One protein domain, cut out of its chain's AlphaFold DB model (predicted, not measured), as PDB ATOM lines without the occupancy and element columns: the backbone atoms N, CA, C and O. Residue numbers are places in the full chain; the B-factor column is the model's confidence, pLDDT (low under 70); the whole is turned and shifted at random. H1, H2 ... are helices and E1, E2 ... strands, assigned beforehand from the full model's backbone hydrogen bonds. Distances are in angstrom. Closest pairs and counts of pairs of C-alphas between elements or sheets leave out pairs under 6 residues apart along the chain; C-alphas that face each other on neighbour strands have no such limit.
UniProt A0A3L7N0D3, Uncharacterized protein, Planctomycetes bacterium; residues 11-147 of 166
ATOM      1  N   PHE A  11     103.277 111.081 153.671       86.19
ATOM      2  CA  PHE A  11     103.592 110.415 154.939       86.19
ATOM      3  C   PHE A  11     105.052 110.000 155.030       86.19
ATOM      4  O   PHE A  11     105.704 110.296 156.024       86.19
ATOM      5  N   LYS A  12     105.575 109.336 153.995       87.81
ATOM      6  CA  LYS A  12     106.959 108.853 153.995       87.81
ATOM      7  C   LYS A  12     107.945 110.005 154.194       87.81
ATOM      8  O   LYS A  12     108.856 109.887 155.006       87.81
ATOM      9  N   THR A  13     107.736 111.110 153.486       90.94
ATOM     10  CA  THR A  13     108.627 112.277 153.530       90.94
ATOM     11  C   THR A  13     108.522 113.004 154.866       90.94
ATOM     12  O   THR A  13     109.533 113.226 155.525       90.94
ATOM     13  N   THR A  14     107.304 113.316 155.310       90.06
ATOM     14  CA  THR A  14     107.084 114.064 156.552       90.06
ATOM     15  C   THR A  14     107.526 113.263 157.775       90.06
ATOM     16  O   THR A  14     108.202 113.807 158.641       90.06
ATOM     17  N   SER A  15     107.233 111.958 157.830       87.31
ATOM     18  CA  SER A  15     107.732 111.088 158.901       87.31
ATOM     19  C   SER A  15     109.252 110.959 158.888       87.31
ATOM     20  O   SER A  15     109.855 110.926 159.953       87.31
ATOM     21  N   TYR A  16     109.889 110.881 157.717       90.38
ATOM     22  CA  TYR A  16     111.348 110.831 157.642       90.38
ATOM     23  C   TYR A  16     111.985 112.111 158.194       90.38
ATOM     24  O   TYR A  16     112.874 112.022 159.034       90.38
ATOM     25  N   ILE A  17     111.494 113.281 157.769       92.12
ATOM     26  CA  ILE A  17     112.004 114.579 158.227       92.12
ATOM     27  C   ILE A  17     111.814 114.709 159.738       92.12
ATOM     28  O   ILE A  17     112.789 114.909 160.448       92.12
ATOM     29  N   LEU A  18     110.589 114.520 160.241       89.50
ATOM     30  CA  LEU A  18     110.256 114.764 161.650       89.50
ATOM     31  C   LEU A  18     110.892 113.769 162.635       89.50
ATOM     32  O   LEU A  18     110.901 114.034 163.832       89.50
ATOM     33  N   ASN A  19     111.439 112.645 162.158       86.25
ATOM     34  CA  ASN A  19     112.238 111.739 162.989       86.25
ATOM     35  C   ASN A  19     113.703 112.191 163.145       86.25
ATOM     36  O   ASN A  19     114.456 111.561 163.887       86.25
ATOM     37  N   GLN A  20     114.130 113.261 162.468       89.19
ATOM     38  CA  GLN A  20     115.456 113.849 162.651       89.19
ATOM     39  C   GLN A  20     115.417 114.972 163.704       89.19
ATOM     40  O   GLN A  20     114.504 115.806 163.671       89.19
ATOM     41  N   PRO A  21     116.406 115.052 164.617       86.38
ATOM     42  CA  PRO A  21     116.482 116.126 165.604       86.38
ATOM     43  C   PRO A  21     116.538 117.520 164.967       86.38
ATOM     44  O   PRO A  21     117.213 117.723 163.961       86.38
ATOM     45  N   GLY A  22     115.864 118.494 165.583       86.81
ATOM     46  CA  GLY A  22     115.934 119.903 165.174       86.81
ATOM     47  C   GLY A  22     115.232 120.232 163.853       86.81
ATOM     48  O   GLY A  22     115.493 121.284 163.275       86.81
ATOM     49  N   THR A  23     114.354 119.357 163.363       92.88
ATOM     50  CA  THR A  23     113.610 119.581 162.121       92.88
ATOM     51  C   THR A  23     112.192 120.081 162.371       92.88
ATOM     52  O   THR A  23     111.595 119.856 163.424       92.88
ATOM     53  N   MET A  24     111.632 120.759 161.369       93.19
ATOM     54  CA  MET A  24     110.226 121.143 161.341       93.19
ATOM     55  C   MET A  24     109.677 121.060 159.919       93.19
ATOM     56  O   MET A  24     110.411 121.238 158.948       93.19
ATOM     57  N   VAL A  25     108.371 120.830 159.796       92.06
ATOM     58  CA  VAL A  25     107.658 120.840 158.515       92.06
ATOM     59  C   VAL A  25     106.485 121.804 158.623       92.06
ATOM     60  O   VAL A  25     105.693 121.718 159.558       92.06
ATOM     61  N   TRP A  26     106.370 122.711 157.653       91.88
ATOM     62  CA  TRP A  26     105.247 123.638 157.538       91.88
ATOM     63  C   TRP A  26     104.201 123.058 156.590       91.88
ATOM     64  O   TRP A  26     104.524 122.646 155.476       91.88
ATOM     65  N   ILE A  27     102.947 123.008 157.038       89.69
ATOM     66  CA  ILE A  27     101.843 122.396 156.292       89.69
ATOM     67  C   ILE A  27     100.661 123.361 156.294       89.69
ATOM     68  O   ILE A  27     100.199 123.781 157.351       89.69
ATOM     69  N   THR A  28     100.125 123.667 155.115       88.50
ATOM     70  CA  THR A  28      98.856 124.387 154.985       88.50
ATOM     71  C   THR A  28      97.696 123.403 155.165       88.50
ATOM     72  O   THR A  28      97.359 122.633 154.266       88.50
ATOM     73  N   GLY A  29      97.087 123.396 156.356       81.56
ATOM     74  CA  GLY A  29      96.103 122.377 156.754       81.56
ATOM     75  C   GLY A  29      94.886 122.252 155.822       81.56
ATOM     76  O   GLY A  29      94.397 121.146 155.590       81.56
ATOM     77  N   GLN A  30      94.433 123.357 155.226       85.81
ATOM     78  CA  GLN A  30      93.265 123.383 154.330       85.81
ATOM     79  C   GLN A  30      93.579 122.833 152.919       85.81
ATOM     80  O   GLN A  30      92.682 122.444 152.168       85.81
ATOM     81  N   GLY A  31      94.865 122.739 152.550       83.88
ATOM     82  CA  GLY A  31      95.320 122.200 151.263       83.88
ATOM     83  C   GLY A  31      94.927 123.033 150.035       83.88
ATOM     84  O   GLY A  31      94.955 122.510 148.916       83.88
ATOM     85  N   GLN A  32      94.539 124.287 150.254       84.50
ATOM     86  CA  GLN A  32      94.276 125.327 149.262       84.50
ATOM     87  C   GLN A  32      94.566 126.697 149.888       84.50
ATOM     88  O   GLN A  32      94.721 126.795 151.108       84.50
ATOM     89  N   PHE A  33      94.646 127.739 149.064       84.81
ATOM     90  CA  PHE A  33      94.609 129.108 149.567       84.81
ATOM     91  C   PHE A  33      93.172 129.430 149.984       84.81
ATOM     92  O   PHE A  33      92.258 129.267 149.179       84.81
ATOM     93  N   SER A  34      92.997 129.848 151.233       88.25
ATOM     94  CA  SER A  34      91.707 130.190 151.837       88.25
ATOM     95  C   SER A  34      91.772 131.597 152.416       88.25
ATOM     96  O   SER A  34      92.849 132.051 152.815       88.25
ATOM     97  N   ASP A  35      90.633 132.290 152.457       90.62
ATOM     98  CA  ASP A  35      90.550 133.601 153.100       90.62
ATOM     99  C   ASP A  35      90.729 133.450 154.623       90.62
ATOM    100  O   ASP A  35      90.172 132.546 155.250       90.62
ATOM    101  N   ALA A  36      91.508 134.343 155.240       90.00
ATOM    102  CA  ALA A  36      91.800 134.309 156.675       90.00
ATOM    103  C   ALA A  36      90.551 134.494 157.562       90.00
ATOM    104  O   ALA A  36      90.584 134.190 158.756       90.00
ATOM    105  N   ARG A  37      89.435 134.954 156.993       90.69
ATOM    106  CA  ARG A  37      88.153 135.166 157.676       90.69
ATOM    107  C   ARG A  37      87.215 133.966 157.588       90.69
ATOM    108  O   ARG A  37      86.218 133.942 158.304       90.69
ATOM    109  N   GLU A  38      87.494 132.987 156.728       93.38
ATOM    110  CA  GLU A  38      86.627 131.817 156.567       93.38
ATOM    111  C   GLU A  38      86.562 131.000 157.857       93.38
ATOM    112  O   GLU A  38      87.584 130.555 158.388       93.38
ATOM    113  N   ARG A  39      85.340 130.791 158.353       93.81
ATOM    114  CA  ARG A  39      85.023 129.953 159.513       93.81
ATOM    115  C   ARG A  39      83.777 129.106 159.221       93.81
ATOM    116  O   ARG A  39      82.895 129.584 158.504       93.81
ATOM    117  N   PRO A  40      83.656 127.892 159.784       94.81
ATOM    118  CA  PRO A  40      84.648 127.221 160.628       94.81
ATOM    119  C   PRO A  40      85.876 126.756 159.832       94.81
ATOM    120  O   PRO A  40      85.777 126.461 158.639       94.81
ATOM    121  N   VAL A  41      87.033 126.658 160.490       95.62
ATOM    122  CA  VAL A  41      88.252 126.113 159.872       95.62
ATOM    123  C   VAL A  41      88.038 124.643 159.502       95.62
ATOM    124  O   VAL A  41      87.546 123.853 160.307       95.62
ATOM    125  N   LYS A  42      88.425 124.268 158.274       94.56
ATOM    126  CA  LYS A  42      88.363 122.884 157.778       94.56
ATOM    127  C   LYS A  42      89.708 122.388 157.278       94.56
ATOM    128  O   LYS A  42      90.193 122.824 156.235       94.56
ATOM    129  N   ILE A  43      90.303 121.458 158.016       93.06
ATOM    130  CA  ILE A  43      91.609 120.867 157.726       93.06
ATOM    131  C   ILE A  43      91.414 119.518 157.036       93.06
ATOM    132  O   ILE A  43      90.527 118.732 157.360       93.06
ATOM    133  N   ARG A  44      92.273 119.219 156.059       90.69
ATOM    134  CA  ARG A  44      92.265 117.904 155.414       90.69
ATOM    135  C   ARG A  44      92.715 116.824 156.411       90.69
ATOM    136  O   ARG A  44      93.717 117.017 157.103       90.69
ATOM    137  N   PRO A  45      92.105 115.625 156.393       88.00
ATOM    138  CA  PRO A  45      92.345 114.579 157.397       88.00
ATOM    139  C   PRO A  45      93.783 114.033 157.409       88.00
ATOM    140  O   PRO A  45      94.194 113.356 158.352       88.00
ATOM    141  N   GLY A  46      94.587 114.328 156.379       87.12
ATOM    142  CA  GLY A  46      95.990 113.919 156.294       87.12
ATOM    143  C   GLY A  46      96.830 114.341 157.504       87.12
ATOM    144  O   GLY A  46      97.725 113.592 157.897       87.12
ATOM    145  N   LEU A  47      96.514 115.481 158.134       87.31
ATOM    146  CA  LEU A  47      97.206 115.932 159.343       87.31
ATOM    147  C   LEU A  47      96.823 115.096 160.575       87.31
ATOM    148  O   LEU A  47      97.709 114.696 161.328       87.31
ATOM    149  N   GLY A  48      95.545 114.739 160.738       90.81
ATOM    150  CA  GLY A  48      95.106 113.827 161.799       90.81
ATOM    151  C   GLY A  48      95.709 112.426 161.651       90.81
ATOM    152  O   GLY A  48      96.189 111.829 162.614       90.81
ATOM    153  N   HIS A  49      95.797 111.914 160.421       89.06
ATOM    154  CA  HIS A  49      96.505 110.662 160.142       89.06
ATOM    155  C   HIS A  49      98.007 110.737 160.459       89.06
ATOM    156  O   HIS A  49      98.592 109.728 160.857       89.06
ATOM    157  N   LEU A  50      98.638 111.899 160.261       87.62
ATOM    158  CA  LEU A  50     100.054 112.108 160.564       87.62
ATOM    159  C   LEU A  50     100.276 112.136 162.076       87.62
ATOM    160  O   LEU A  50     101.142 111.416 162.568       87.62
ATOM    161  N   ALA A  51      99.446 112.884 162.801       89.56
ATOM    162  CA  ALA A  51      99.450 112.939 164.259       89.56
ATOM    163  C   ALA A  51      99.336 111.547 164.887       89.56
ATOM    164  O   ALA A  51     100.047 111.243 165.839       89.56
ATOM    165  N   ARG A  52      98.532 110.654 164.289       89.12
ATOM    166  CA  ARG A  52      98.415 109.273 164.777       89.12
ATOM    167  C   ARG A  52      99.651 108.387 164.576       89.12
ATOM    168  O   ARG A  52      99.763 107.301 165.142       89.12
ATOM    169  N   LYS A  53     100.542 108.769 163.666       84.12
ATOM    170  CA  LYS A  53     101.726 107.970 163.316       84.12
ATOM    171  C   LYS A  53     102.992 108.488 163.972       84.12
ATOM    172  O   LYS A  53     103.928 107.714 164.154       84.12
ATOM    173  N   LEU A  54     103.035 109.778 164.280       82.19
ATOM    174  CA  LEU A  54     104.160 110.385 164.967       82.19
ATOM    175  C   LEU A  54     104.125 110.010 166.450       82.19
ATOM    176  O   LEU A  54     103.068 109.972 167.077       82.19
ATOM    177  N   VAL A  55     105.300 109.710 166.994       74.62
ATOM    178  CA  VAL A  55     105.501 109.468 168.423       74.62
ATOM    179  C   VAL A  55     106.357 110.618 168.930       74.62
ATOM    180  O   VAL A  55     107.534 110.711 168.593       74.62
ATOM    181  N   GLY A  56     105.754 111.508 169.716       82.44
ATOM    182  CA  GLY A  56     106.391 112.739 170.172       82.44
ATOM    183  C   GLY A  56     106.377 113.881 169.149       82.44
ATOM    184  O   GLY A  56     105.900 113.751 168.021       82.44
ATOM    185  N   GLY A  57     106.885 115.034 169.587       88.25
ATOM    186  CA  GLY A  57     106.834 116.290 168.842       88.25
ATOM    187  C   GLY A  57     105.604 117.138 169.169       88.25
ATOM    188  O   GLY A  57     104.726 116.738 169.937       88.25
ATOM    189  N   ASN A  58     105.569 118.332 168.581       91.75
ATOM    190  CA  ASN A  58     104.503 119.307 168.782       91.75
ATOM    191  C   ASN A  58     103.964 119.794 167.438       91.75
ATOM    192  O   ASN A  58     104.731 120.013 166.499       91.75
ATOM    193  N   VAL A  59     102.658 120.032 167.378       93.38
ATOM    194  CA  VAL A  59     102.016 120.800 166.308       93.38
ATOM    195  C   VAL A  59     101.775 122.207 166.829       93.38
ATOM    196  O   VAL A  59     101.143 122.382 167.863       93.38
ATOM    197  N   VAL A  60     102.269 123.217 166.121       96.06
ATOM    198  CA  VAL A  60     102.034 124.620 166.476       96.06
ATOM    199  C   VAL A  60     101.048 125.203 165.463       96.06
ATOM    200  O   VAL A  60     101.388 125.262 164.280       96.06
ATOM    201  N   PRO A  61      99.833 125.613 165.872       96.12
ATOM    202  CA  PRO A  61      98.923 126.309 164.975       96.12
ATOM    203  C   PRO A  61      99.478 127.707 164.693       96.12
ATOM    204  O   PRO A  61      99.791 128.461 165.614       96.12
ATOM    205  N   VAL A  62      99.604 128.060 163.417       95.81
ATOM    206  CA  VAL A  62     100.117 129.367 162.990       95.81
ATOM    207  C   VAL A  62      99.054 130.060 162.152       95.81
ATOM    208  O   VAL A  62      98.638 129.532 161.124       95.81
ATOM    209  N   ALA A  63      98.616 131.232 162.606       95.38
ATOM    210  CA  ALA A  63      97.726 132.108 161.858       95.38
ATOM    211  C   ALA A  63      98.549 133.228 161.219       95.38
ATOM    212  O   ALA A  63      99.474 133.751 161.845       95.38
ATOM    213  N   ILE A  64      98.225 133.570 159.973       93.88
ATOM    214  CA  ILE A  64      98.912 134.614 159.213       93.88
ATOM    215  C   ILE A  64      97.858 135.500 158.556       93.88
ATOM    216  O   ILE A  64      96.964 134.990 157.883       93.88
ATOM    217  N   GLU A  65      97.995 136.812 158.720       94.44
ATOM    218  CA  GLU A  65      97.177 137.816 158.041       94.44
ATOM    219  C   GLU A  65      98.048 138.838 157.314       94.44
ATOM    220  O   GLU A  65      99.144 139.179 157.761       94.44
ATOM    221  N   TYR A  66      97.521 139.349 156.199       94.06
ATOM    222  CA  TYR A  66      98.167 140.365 155.368       94.06
ATOM    223  C   TYR A  66      97.328 141.655 155.305       94.06
ATOM    224  O   TYR A  66      96.812 141.995 154.234       94.06
ATOM    225  N   PRO A  67      97.090 142.354 156.432       93.69
ATOM    226  CA  PRO A  67      96.247 143.538 156.425       93.69
ATOM    227  C   PRO A  67      96.963 144.743 155.810       93.69
ATOM    228  O   PRO A  67      98.153 144.980 156.015       93.69
ATOM    229  N   PHE A  68      96.189 145.576 155.117       92.25
ATOM    230  CA  PHE A  68      96.626 146.912 154.730       92.25
ATOM    231  C   PHE A  68      96.311 147.892 155.858       92.25
ATOM    232  O   PHE A  68      95.154 148.266 156.090       92.25
ATOM    233  N   TRP A  69      97.355 148.289 156.578       90.62
ATOM    234  CA  TRP A  69      97.270 149.359 157.561       90.62
ATOM    235  C   TRP A  69      97.521 150.718 156.901       90.62
ATOM    236  O   TRP A  69      96.703 151.147 156.088       90.62
ATOM    237  N   ASN A  70      98.571 151.436 157.298       82.19
ATOM    238  CA  ASN A  70      98.812 152.818 156.868       82.19
ATOM    239  C   ASN A  70      99.896 152.927 155.785       82.19
ATOM    240  O   ASN A  70     100.002 153.957 155.125       82.19
ATOM    241  N   GLU A  71     100.709 151.886 155.620       81.69
ATOM    242  CA  GLU A  71     101.805 151.850 154.658       81.69
ATOM    243  C   GLU A  71     101.324 151.397 153.271       81.69
ATOM    244  O   GLU A  71     100.254 150.811 153.101       81.69
ATOM    245  N   ARG A  72     102.149 151.659 152.247       84.31
ATOM    246  CA  ARG A  72     101.856 151.277 150.853       84.31
ATOM    247  C   ARG A  72     101.714 149.762 150.668       84.31
ATOM    248  O   ARG A  72     101.000 149.318 149.769       84.31
ATOM    249  N   TYR A  73     102.455 148.988 151.452       87.75
ATOM    250  CA  TYR A  73     102.485 147.532 151.393       87.75
ATOM    251  C   TYR A  73     101.766 146.951 152.611       87.75
ATOM    252  O   TYR A  73     101.738 147.608 153.652       87.75
ATOM    253  N   PRO A  74     101.175 145.750 152.491       91.44
ATOM    254  CA  PRO A  74     100.510 145.129 153.622       91.44
ATOM    255  C   PRO A  74     101.531 144.770 154.701       91.44
ATOM    256  O   PRO A  74     102.677 144.418 154.402       91.44
ATOM    257  N   GLU A  75     101.080 144.807 155.946       91.44
ATOM    258  CA  GLU A  75     101.815 144.201 157.048       91.44
ATOM    259  C   GLU A  75     101.678 142.679 156.962       91.44
ATOM    260  O   GLU A  75     100.672 142.171 156.469       91.44
ATOM    261  N   VAL A  76     102.674 141.940 157.450       94.12
ATOM    262  CA  VAL A  76     102.565 140.486 157.644       94.12
ATOM    263  C   VAL A  76     102.467 140.230 159.134       94.12
ATOM    264  O   VAL A  76     103.463 140.325 159.853       94.12
ATOM    265  N   LEU A  77     101.266 139.912 159.601       95.44
ATOM    266  CA  LEU A  77     101.026 139.599 161.002       95.44
ATOM    267  C   LEU A  77     100.997 138.084 161.166       95.44
ATOM    268  O   LEU A  77     100.290 137.386 160.439       95.44
ATOM    269  N   VAL A  78     101.777 137.576 162.115       96.12
ATOM    270  CA  VAL A  78     101.890 136.141 162.386       96.12
ATOM    271  C   VAL A  78     101.624 135.903 163.859       96.12
ATOM    272  O   VAL A  78     102.265 136.511 164.715       96.12
ATOM    273  N   ARG A  79     100.717 134.973 164.151       96.00
ATOM    274  CA  ARG A  79     100.455 134.506 165.508       96.00
ATOM    275  C   ARG A  79     100.800 133.032 165.623       96.00
ATOM    276  O   ARG A  79     100.248 132.203 164.899       96.00
ATOM    277  N   PHE A  80     101.675 132.699 166.563       96.50
ATOM    278  CA  PHE A  80     101.954 131.320 166.957       96.50
ATOM    279  C   PHE A  80     101.067 130.969 168.150       96.50
ATOM    280  O   PHE A  80     101.126 131.640 169.179       96.50
ATOM    281  N   GLY A  81     100.227 129.946 168.007       96.31
ATOM    282  CA  GLY A  81      99.408 129.459 169.112       96.31
ATOM    283  C   GLY A  81     100.174 128.510 170.035       96.31
ATOM    284  O   GLY A  81     101.352 128.211 169.829       96.31
ATOM    285  N   ALA A  82      99.482 128.018 171.063       95.75
ATOM    286  CA  ALA A  82     100.056 127.069 172.010       95.75
ATOM    287  C   ALA A  82     100.478 125.763 171.298       95.75
ATOM    288  O   ALA A  82      99.688 125.218 170.521       95.75
ATOM    289  N   PRO A  83     101.694 125.239 171.553       95.69
ATOM    290  CA  PRO A  83     102.108 123.945 171.026       95.69
ATOM    291  C   PRO A  83     101.194 122.815 171.512       95.69
ATOM    292  O   PRO A  83     100.927 122.687 172.705       95.69
ATOM    293  N   ILE A  84     100.754 121.976 170.581       93.94
ATOM    294  CA  ILE A  84      99.915 120.805 170.829       93.94
ATOM    295  C   ILE A  84     100.825 119.572 170.840       93.94
ATOM    296  O   ILE A  84     101.342 119.197 169.780       93.94
ATOM    297  N   PRO A  85     101.049 118.931 171.997       91.44
ATOM    298  CA  PRO A  85     101.889 117.745 172.070       91.44
ATOM    299  C   PRO A  85     101.197 116.559 171.391       91.44
ATOM    300  O   PRO A  85     100.046 116.246 171.686       91.44
ATOM    301  N   LEU A  86     101.912 115.856 170.510       87.44
ATOM    302  CA  LEU A  86     101.371 114.685 169.801       87.44
ATOM    303  C   LEU A  86     101.328 113.408 170.663       87.44
ATOM    304  O   LEU A  86     100.692 112.421 170.289       87.44
ATOM    305  N   GLY A  87     101.984 113.415 171.828       78.25
ATOM    306  CA  GLY A  87     101.984 112.283 172.758       78.25
ATOM    307  C   GLY A  87     102.473 110.980 172.113       78.25
ATOM    308  O   GLY A  87     103.373 110.986 171.270       78.25
ATOM    309  N   LYS A  88     101.882 109.840 172.503       68.50
ATOM    310  CA  LYS A  88     102.190 108.513 171.931       68.50
ATOM    311  C   LYS A  88     101.273 108.142 170.752       68.50
ATOM    312  O   LYS A  88     101.001 106.963 170.539       68.50
ATOM    313  N   GLY A  89     100.793 109.123 169.981       66.25
ATOM    314  CA  GLY A  89     100.210 108.938 168.643       66.25
ATOM    315  C   GLY A  89      98.944 108.074 168.528       66.25
ATOM    316  O   GLY A  89      98.404 107.925 167.444       66.25
ATOM    317  N   LYS A  90      98.391 107.481 169.584       74.19
ATOM    318  CA  LYS A  90      97.209 106.599 169.451       74.19
ATOM    319  C   LYS A  90      96.063 106.926 170.388       74.19
ATOM    320  O   LYS A  90      95.021 106.291 170.273       74.19
ATOM    321  N   ASP A  91      96.245 107.933 171.230       81.62
ATOM    322  CA  ASP A  91      95.274 108.305 172.257       81.62
ATOM    323  C   ASP A  91      94.012 108.945 171.655       81.62
ATOM    324  O   ASP A  91      92.946 108.846 172.248       81.62
ATOM    325  N   ASN A  92      94.116 109.524 170.450       88.44
ATOM    326  CA  ASN A  92      92.992 110.092 169.701       88.44
ATOM    327  C   ASN A  92      92.824 109.423 168.321       88.44
ATOM    328  O   ASN A  92      93.787 108.977 167.672       88.44
ATOM    329  N   THR A  93      91.583 109.396 167.844       92.75
ATOM    330  CA  THR A  93      91.180 109.075 166.468       92.75
ATOM    331  C   THR A  93      91.652 110.148 165.478       92.75
ATOM    332  O   THR A  93      92.213 111.179 165.851       92.75
ATOM    333  N   VAL A  94      91.505 109.887 164.173       92.31
ATOM    334  CA  VAL A  94      91.944 110.840 163.132       92.31
ATOM    335  C   VAL A  94      91.070 112.086 163.175       92.31
ATOM    336  O   VAL A  94      91.564 113.202 163.019       92.31
ATOM    337  N   GLU A  95      89.782 111.872 163.395       94.75
ATOM    338  CA  GLU A  95      88.730 112.869 163.470       94.75
ATOM    339  C   GLU A  95      88.939 113.765 164.693       94.75
ATOM    340  O   GLU A  95      88.942 114.983 164.552       94.75
ATOM    341  N   GLU A  96      89.226 113.179 165.860       94.81
ATOM    342  CA  GLU A  96      89.550 113.929 167.081       94.81
ATOM    343  C   GLU A  96      90.818 114.767 166.910       94.81
ATOM    344  O   GLU A  96      90.802 115.962 167.194       94.81
ATOM    345  N   TRP A  97      91.900 114.191 166.369       94.19
ATOM    346  CA  TRP A  97      93.109 114.969 166.078       94.19
ATOM    347  C   TRP A  97      92.838 116.117 165.109       94.19
ATOM    348  O   TRP A  97      93.313 117.232 165.317       94.19
ATOM    349  N   THR A  98      92.071 115.856 164.050       94.88
ATOM    350  CA  THR A  98      91.723 116.885 163.065       94.88
ATOM    351  C   THR A  98      90.908 117.998 163.721       94.88
ATOM    352  O   THR A  98      91.250 119.163 163.545       94.88
ATOM    353  N   GLY A  99      89.913 117.658 164.546       96.44
ATOM    354  CA  GLY A  99      89.109 118.627 165.294       96.44
ATOM    355  C   GLY A  99      89.926 119.454 166.293       96.44
ATOM    356  O   GLY A  99      89.728 120.665 166.386       96.44
ATOM    357  N   ILE A 100      90.895 118.843 166.984       95.38
ATOM    358  CA  ILE A 100      91.839 119.554 167.863       95.38
ATOM    359  C   ILE A 100      92.622 120.604 167.065       95.38
ATOM    360  O   ILE A 100      92.719 121.758 167.487       95.38
ATOM    361  N   PHE A 101      93.155 120.233 165.898       95.62
ATOM    362  CA  PHE A 101      93.917 121.158 165.056       95.62
ATOM    363  C   PHE A 101      93.046 122.257 164.446       95.62
ATOM    364  O   PHE A 101      93.476 123.408 164.416       95.62
ATOM    365  N   GLU A 102      91.833 121.927 163.991       97.31
ATOM    366  CA  GLU A 102      90.860 122.903 163.486       97.31
ATOM    367  C   GLU A 102      90.518 123.932 164.563       97.31
ATOM    368  O   GLU A 102      90.651 125.130 164.322       97.31
ATOM    369  N   SER A 103      90.160 123.476 165.768       97.62
ATOM    370  CA  SER A 103      89.798 124.359 166.878       97.62
ATOM    371  C   SER A 103      90.962 125.255 167.297       97.62
ATOM    372  O   SER A 103      90.792 126.463 167.445       97.62
ATOM    373  N   ALA A 104      92.164 124.693 167.440       97.19
ATOM    374  CA  ALA A 104      93.332 125.460 167.853       97.19
ATOM    375  C   ALA A 104      93.757 126.492 166.795       97.19
ATOM    376  O   ALA A 104      94.118 127.619 167.140       97.19
ATOM    377  N   LEU A 105      93.693 126.134 165.506       96.75
ATOM    378  CA  LEU A 105      93.964 127.070 164.420       96.75
ATOM    379  C   LEU A 105      92.900 128.170 164.366       96.75
ATOM    380  O   LEU A 105      93.255 129.341 164.297       96.75
ATOM    381  N   GLU A 106      91.620 127.820 164.477       97.56
ATOM    382  CA  GLU A 106      90.510 128.775 164.492       97.56
ATOM    383  C   GLU A 106      90.620 129.784 165.639       97.56
ATOM    384  O   GLU A 106      90.519 130.989 165.405       97.56
ATOM    385  N   GLN A 107      90.890 129.319 166.862       97.50
ATOM    386  CA  GLN A 107      91.116 130.192 168.019       97.50
ATOM    387  C   GLN A 107      92.264 131.170 167.761       97.50
ATOM    388  O   GLN A 107      92.154 132.362 168.051       97.50
ATOM    389  N   ASN A 108      93.356 130.674 167.181       96.94
ATOM    390  CA  ASN A 108      94.527 131.483 166.891       96.94
ATOM    391  C   ASN A 108      94.256 132.513 165.782       96.94
ATOM    392  O   ASN A 108      94.670 133.664 165.896       96.94
ATOM    393  N   MET A 109      93.513 132.127 164.741       97.12
ATOM    394  CA  MET A 109      93.090 133.047 163.688       97.12
ATOM    395  C   MET A 109      92.125 134.107 164.234       97.12
ATOM    396  O   MET A 109      92.302 135.277 163.937       97.12
ATOM    397  N   ASN A 110      91.157 133.741 165.081       97.81
ATOM    398  CA  ASN A 110      90.230 134.702 165.693       97.81
ATOM    399  C   ASN A 110      90.962 135.730 166.567       97.81
ATOM    400  O   ASN A 110      90.669 136.922 166.489       97.81
ATOM    401  N   ALA A 111      91.930 135.284 167.372       97.56
ATOM    402  CA  ALA A 111      92.751 136.182 168.179       97.56
ATOM    403  C   ALA A 111      93.569 137.145 167.302       97.56
ATOM    404  O   ALA A 111      93.538 138.352 167.536       97.56
ATOM    405  N   LEU A 112      94.228 136.623 166.259       97.75
ATOM    406  CA  LEU A 112      94.991 137.444 165.320       97.75
ATOM    407  C   LEU A 112      94.101 138.463 164.600       97.75
ATOM    408  O   LEU A 112      94.491 139.621 164.504       97.75
ATOM    409  N   SER A 113      92.901 138.075 164.161       97.19
ATOM    410  CA  SER A 113      91.967 138.995 163.505       97.19
ATOM    411  C   SER A 113      91.566 140.145 164.428       97.19
ATOM    412  O   SER A 113      91.550 141.298 164.003       97.19
ATOM    413  N   MET A 114      91.292 139.867 165.707       97.12
ATOM    414  CA  MET A 114      90.960 140.912 166.682       97.12
ATOM    415  C   MET A 114      92.131 141.871 166.918       97.12
ATOM    416  O   MET A 114      91.930 143.083 166.928       97.12
ATOM    417  N   GLU A 115      93.351 141.351 167.059       97.25
ATOM    418  CA  GLU A 115      94.565 142.163 167.218       97.25
ATOM    419  C   GLU A 115      94.853 142.984 165.949       97.25
ATOM    420  O   GLU A 115      95.128 144.183 166.030       97.25
ATOM    421  N   ALA A 116      94.702 142.382 164.768       96.19
ATOM    422  CA  ALA A 116      94.914 143.018 163.473       96.19
ATOM    423  C   ALA A 116      93.951 144.190 163.223       96.19
ATOM    424  O   ALA A 116      94.347 145.212 162.652       96.19
ATOM    425  N   LEU A 117      92.698 144.064 163.677       95.44
ATOM    426  CA  LEU A 117      91.677 145.110 163.572       95.44
ATOM    427  C   LEU A 117      92.028 146.370 164.372       95.44
ATOM    428  O   LEU A 117      91.638 147.463 163.964       95.44
ATOM    429  N   THR A 118      92.783 146.248 165.470       96.06
ATOM    430  CA  THR A 118      93.184 147.410 166.287       96.06
ATOM    431  C   THR A 118      94.163 148.337 165.570       96.06
ATOM    432  O   THR A 118      94.240 149.520 165.901       96.06
ATOM    433  N   ARG A 119      94.908 147.809 164.586       94.25
ATOM    434  CA  ARG A 119      96.000 148.512 163.894       94.25
ATOM    435  C   ARG A 119      97.081 149.031 164.853       94.25
ATOM    436  O   ARG A 119      97.763 150.006 164.532       94.25
ATOM    437  N   ASP A 120      97.228 148.403 166.021       92.75
ATOM    438  CA  ASP A 120      98.234 148.765 167.015       92.75
ATOM    439  C   ASP A 120      99.491 147.886 166.876       92.75
ATOM    440  O   ASP A 120      99.481 146.717 167.278       92.75
ATOM    441  N   PRO A 121     100.610 148.418 166.344       90.25
ATOM    442  CA  PRO A 121     101.847 147.655 166.217       90.25
ATOM    443  C   PRO A 121     102.468 147.286 167.571       90.25
ATOM    444  O   PRO A 121     103.307 146.391 167.610       90.25
ATOM    445  N   ALA A 122     102.087 147.938 168.679       91.06
ATOM    446  CA  ALA A 122     102.620 147.621 170.006       91.06
ATOM    447  C   ALA A 122     102.168 146.245 170.525       91.06
ATOM    448  O   ALA A 122     102.817 145.692 171.412       91.06
ATOM    449  N   LEU A 123     101.103 145.672 169.951       91.94
ATOM    450  CA  LEU A 123     100.653 144.307 170.242       91.94
ATOM    451  C   LEU A 123     101.559 143.232 169.618       91.94
ATOM    452  O   LEU A 123     101.419 142.054 169.940       91.94
ATOM    453  N   PHE A 124     102.494 143.619 168.743       92.88
ATOM    454  CA  PHE A 124     103.319 142.697 167.968       92.88
ATOM    455  C   PHE A 124     104.815 142.906 168.207       92.88
ATOM    456  O   PHE A 124     105.322 144.024 168.307       92.88
ATOM    457  N   ALA A 125     105.563 141.802 168.208       91.75
ATOM    458  CA  ALA A 125     107.017 141.842 168.127       91.75
ATOM    459  C   ALA A 125     107.451 141.993 166.658       91.75
ATOM    460  O   ALA A 125     107.261 141.092 165.840       91.75
ATOM    461  N   THR A 126     108.049 143.132 166.301       88.31
ATOM    462  CA  THR A 126     108.554 143.354 164.938       88.31
ATOM    463  C   THR A 126     109.829 142.546 164.687       88.31
ATOM    464  O   THR A 126     110.892 142.885 165.206       88.31
ATOM    465  N   HIS A 127     109.744 141.515 163.843       82.56
ATOM    466  CA  HIS A 127     110.905 140.713 163.436       82.56
ATOM    467  C   HIS A 127     111.604 141.238 162.176       82.56
ATOM    468  O   HIS A 127     112.828 141.189 162.081       82.56
ATOM    469  N   ILE A 128     110.840 141.751 161.211       79.12
ATOM    470  CA  ILE A 128     111.355 142.333 159.968       79.12
ATOM    471  C   ILE A 128     110.723 143.711 159.818       79.12
ATOM    472  O   ILE A 128     109.507 143.846 159.920       79.12
ATOM    473  N   LYS A 129     111.543 144.735 159.573       73.19
ATOM    474  CA  LYS A 129     111.067 146.097 159.325       73.19
ATOM    475  C   LYS A 129     111.252 146.447 157.851       73.19
ATOM    476  O   LYS A 129     112.371 146.404 157.342       73.19
ATOM    477  N   GLY A 130     110.160 146.803 157.176       65.81
ATOM    478  CA  GLY A 130     110.209 147.320 155.810       65.81
ATOM    479  C   GLY A 130     110.962 148.652 155.718       65.81
ATOM    480  O   GLY A 130     111.110 149.382 156.702       65.81
ATOM    481  N   ARG A 131     111.433 148.998 154.514       57.06
ATOM    482  CA  ARG A 131     111.892 150.364 154.220       57.06
ATOM    483  C   ARG A 131     110.664 151.277 154.258       57.06
ATOM    484  O   ARG A 131     109.816 151.173 153.380       57.06
ATOM    485  N   ALA A 132     110.560 152.109 155.292       53.50
ATOM    486  CA  ALA A 132     109.414 152.991 155.510       53.50
ATOM    487  C   ALA A 132     109.147 153.882 154.284       53.50
ATOM    488  O   ALA A 132     110.072 154.527 153.781       53.50
ATOM    489  N   GLY A 133     107.898 153.940 153.817       52.38
ATOM    490  CA  GLY A 133     107.462 154.886 152.794       52.38
ATOM    491  C   GLY A 133     106.720 156.049 153.445       52.38
ATOM    492  O   GLY A 133     105.720 155.823 154.094       52.38
ATOM    493  N   VAL A 134     107.198 157.287 153.263       44.91
ATOM    494  CA  VAL A 134     106.605 158.596 153.663       44.91
ATOM    495  C   VAL A 134     106.229 158.791 155.160       44.91
ATOM    496  O   VAL A 134     106.404 159.894 155.670       44.91
ATOM    497  N   GLY A 135     105.826 157.765 155.919       44.66
ATOM    498  CA  GLY A 135     105.450 157.821 157.340       44.66
ATOM    499  C   GLY A 135     106.593 157.607 158.342       44.66
ATOM    500  O   GLY A 135     106.453 157.931 159.522       44.66
ATOM    501  N   GLY A 136     107.765 157.139 157.891       47.00
ATOM    502  CA  GLY A 136     108.904 156.820 158.768       47.00
ATOM    503  C   GLY A 136     109.458 158.004 159.573       47.00
ATOM    504  O   GLY A 136     110.041 157.805 160.637       47.00
ATOM    505  N   VAL A 137     109.241 159.238 159.106       47.44
ATOM    506  CA  VAL A 137     109.672 160.462 159.804       47.44
ATOM    507  C   VAL A 137     108.769 160.764 161.010       47.44
ATOM    508  O   VAL A 137     109.244 161.247 162.036       47.44
ATOM    509  N   TYR A 138     107.478 160.418 160.927       49.00
ATOM    510  CA  TYR A 138     106.493 160.705 161.974       49.00
ATOM    511  C   TYR A 138     106.684 159.801 163.202       49.00
ATOM    512  O   TYR A 138     106.596 160.251 164.345       49.00
ATOM    513  N   ASP A 139     107.043 158.538 162.968       49.12
ATOM    514  CA  ASP A 139     107.274 157.552 164.028       49.12
ATOM    515  C   ASP A 139     108.576 157.808 164.810       49.12
ATOM    516  O   ASP A 139     108.651 157.587 166.023       49.12
ATOM    517  N   ILE A 140     109.599 158.348 164.137       54.31
ATOM    518  CA  ILE A 140     110.841 158.803 164.781       54.31
ATOM    519  C   ILE A 140     110.551 160.008 165.686       54.31
ATOM    520  O   ILE A 140     111.017 160.049 166.826       54.31
ATOM    521  N   TRP A 141     109.720 160.949 165.228       50.59
ATOM    522  CA  TRP A 141     109.322 162.117 166.018       50.59
ATOM    523  C   TRP A 141     108.463 161.730 167.237       50.59
ATOM    524  O   TRP A 141     108.628 162.294 168.319       50.59
ATOM    525  N   ARG A 142     107.609 160.701 167.114       50.75
ATOM    526  CA  ARG A 142     106.803 160.165 168.227       50.75
ATOM    527  C   ARG A 142     107.654 159.446 169.281       50.75
ATOM    528  O   ARG A 142     107.404 159.618 170.473       50.75
ATOM    529  N   ARG A 143     108.686 158.701 168.861       47.38
ATOM    530  CA  ARG A 143     109.680 158.073 169.758       47.38
ATOM    531  C   ARG A 143     110.591 159.090 170.450       47.38
ATOM    532  O   ARG A 143     110.958 158.878 171.598       47.38
ATOM    533  N   LEU A 144     110.916 160.209 169.802       51.09
ATOM    534  CA  LEU A 144     111.684 161.291 170.431       51.09
ATOM    535  C   LEU A 144     110.851 162.076 171.456       51.09
ATOM    536  O   LEU A 144     111.372 162.480 172.495       51.09
ATOM    537  N   LYS A 145     109.538 162.224 171.235       46.75
ATOM    538  CA  LYS A 145     108.645 162.930 172.169       46.75
ATOM    539  C   LYS A 145     108.432 162.197 173.504       46.75
ATOM    540  O   LYS A 145     108.051 162.843 174.477       46.75
ATOM    541  N   SER A 146     108.704 160.889 173.588       40.31
ATOM    542  CA  SER A 146     108.690 160.154 174.866       40.31
ATOM    543  C   SER A 146     109.996 160.285 175.659       40.31
ATOM    544  O   SER A 146     109.978 160.115 176.874       40.31
ATOM    545  N   TRP A 147     111.107 160.654 175.013       43.78
ATOM    546  CA  TRP A 147     112.405 160.873 175.668       43.78
ATOM    547  C   TRP A 147     112.596 162.294 176.212       43.78
ATOM    548  O   TRP A 147     113.405 162.503 177.110       43.78
TER     549      TRP A 147
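AT A GLANCE: This is residues 11 to 147 of the 166 residues of an uncharacterized protein of Planctomycetes bacterium (UniProt A0A3L7N0D3). One long helix, H3, has the small antiparallel hairpin E1 E2 packed beside its residues 104 to 116; the short helix H2 packs across its first residues, 94 to 98, with H1 near H2 but apart from H3, and beyond the other end of H3 residues 137 to 147 of H4 stick out. The 137 printed residues run H1 H2 E1 E2 H3 H4, mostly helix, with under half in named elements. The whole is loose, radius of gyration of the C-alphas 18.7 A, spanning 57 by 33 by 24 A.

IN THESE COORDINATES: Find C-alpha 11 at (103.592, 110.415, 154.939), where H1, residues 11 to 18, begins. Next come H2, 46 to 51, E1, 62 to 65, and E2, 77 to 80. H3, 94 to 118, runs 36.7 A; H4, 136 to 147, runs 17.7 A to (112.405, 160.873, 175.668).

HOW THE PARTS SIT: In the hairpin, see N 63 and O 79, 3.0 A apart. The closest C-alphas of E1 and H3, Ala 63 and Met 109, are 5.1 A apart. H2 touches residues 94 to 98 of H3 alone, about perpendicular at 79 degrees; C-alphas 48 and 94 come closest, 4.5 A. H1 is close to H2 but not clearly touching, C-alphas 11 and 50 being closest at 6.9 A. Each O i to N i+4 pair is within hydrogen-bond range in H1 and H2, 20 of 21 in H3, 5 of 8 in H4.

THE WHOLE: The printed part has no cut; the links but H2 to E1 are long. Confidence is under 70 at residues 88 to 89 and 130 to 147.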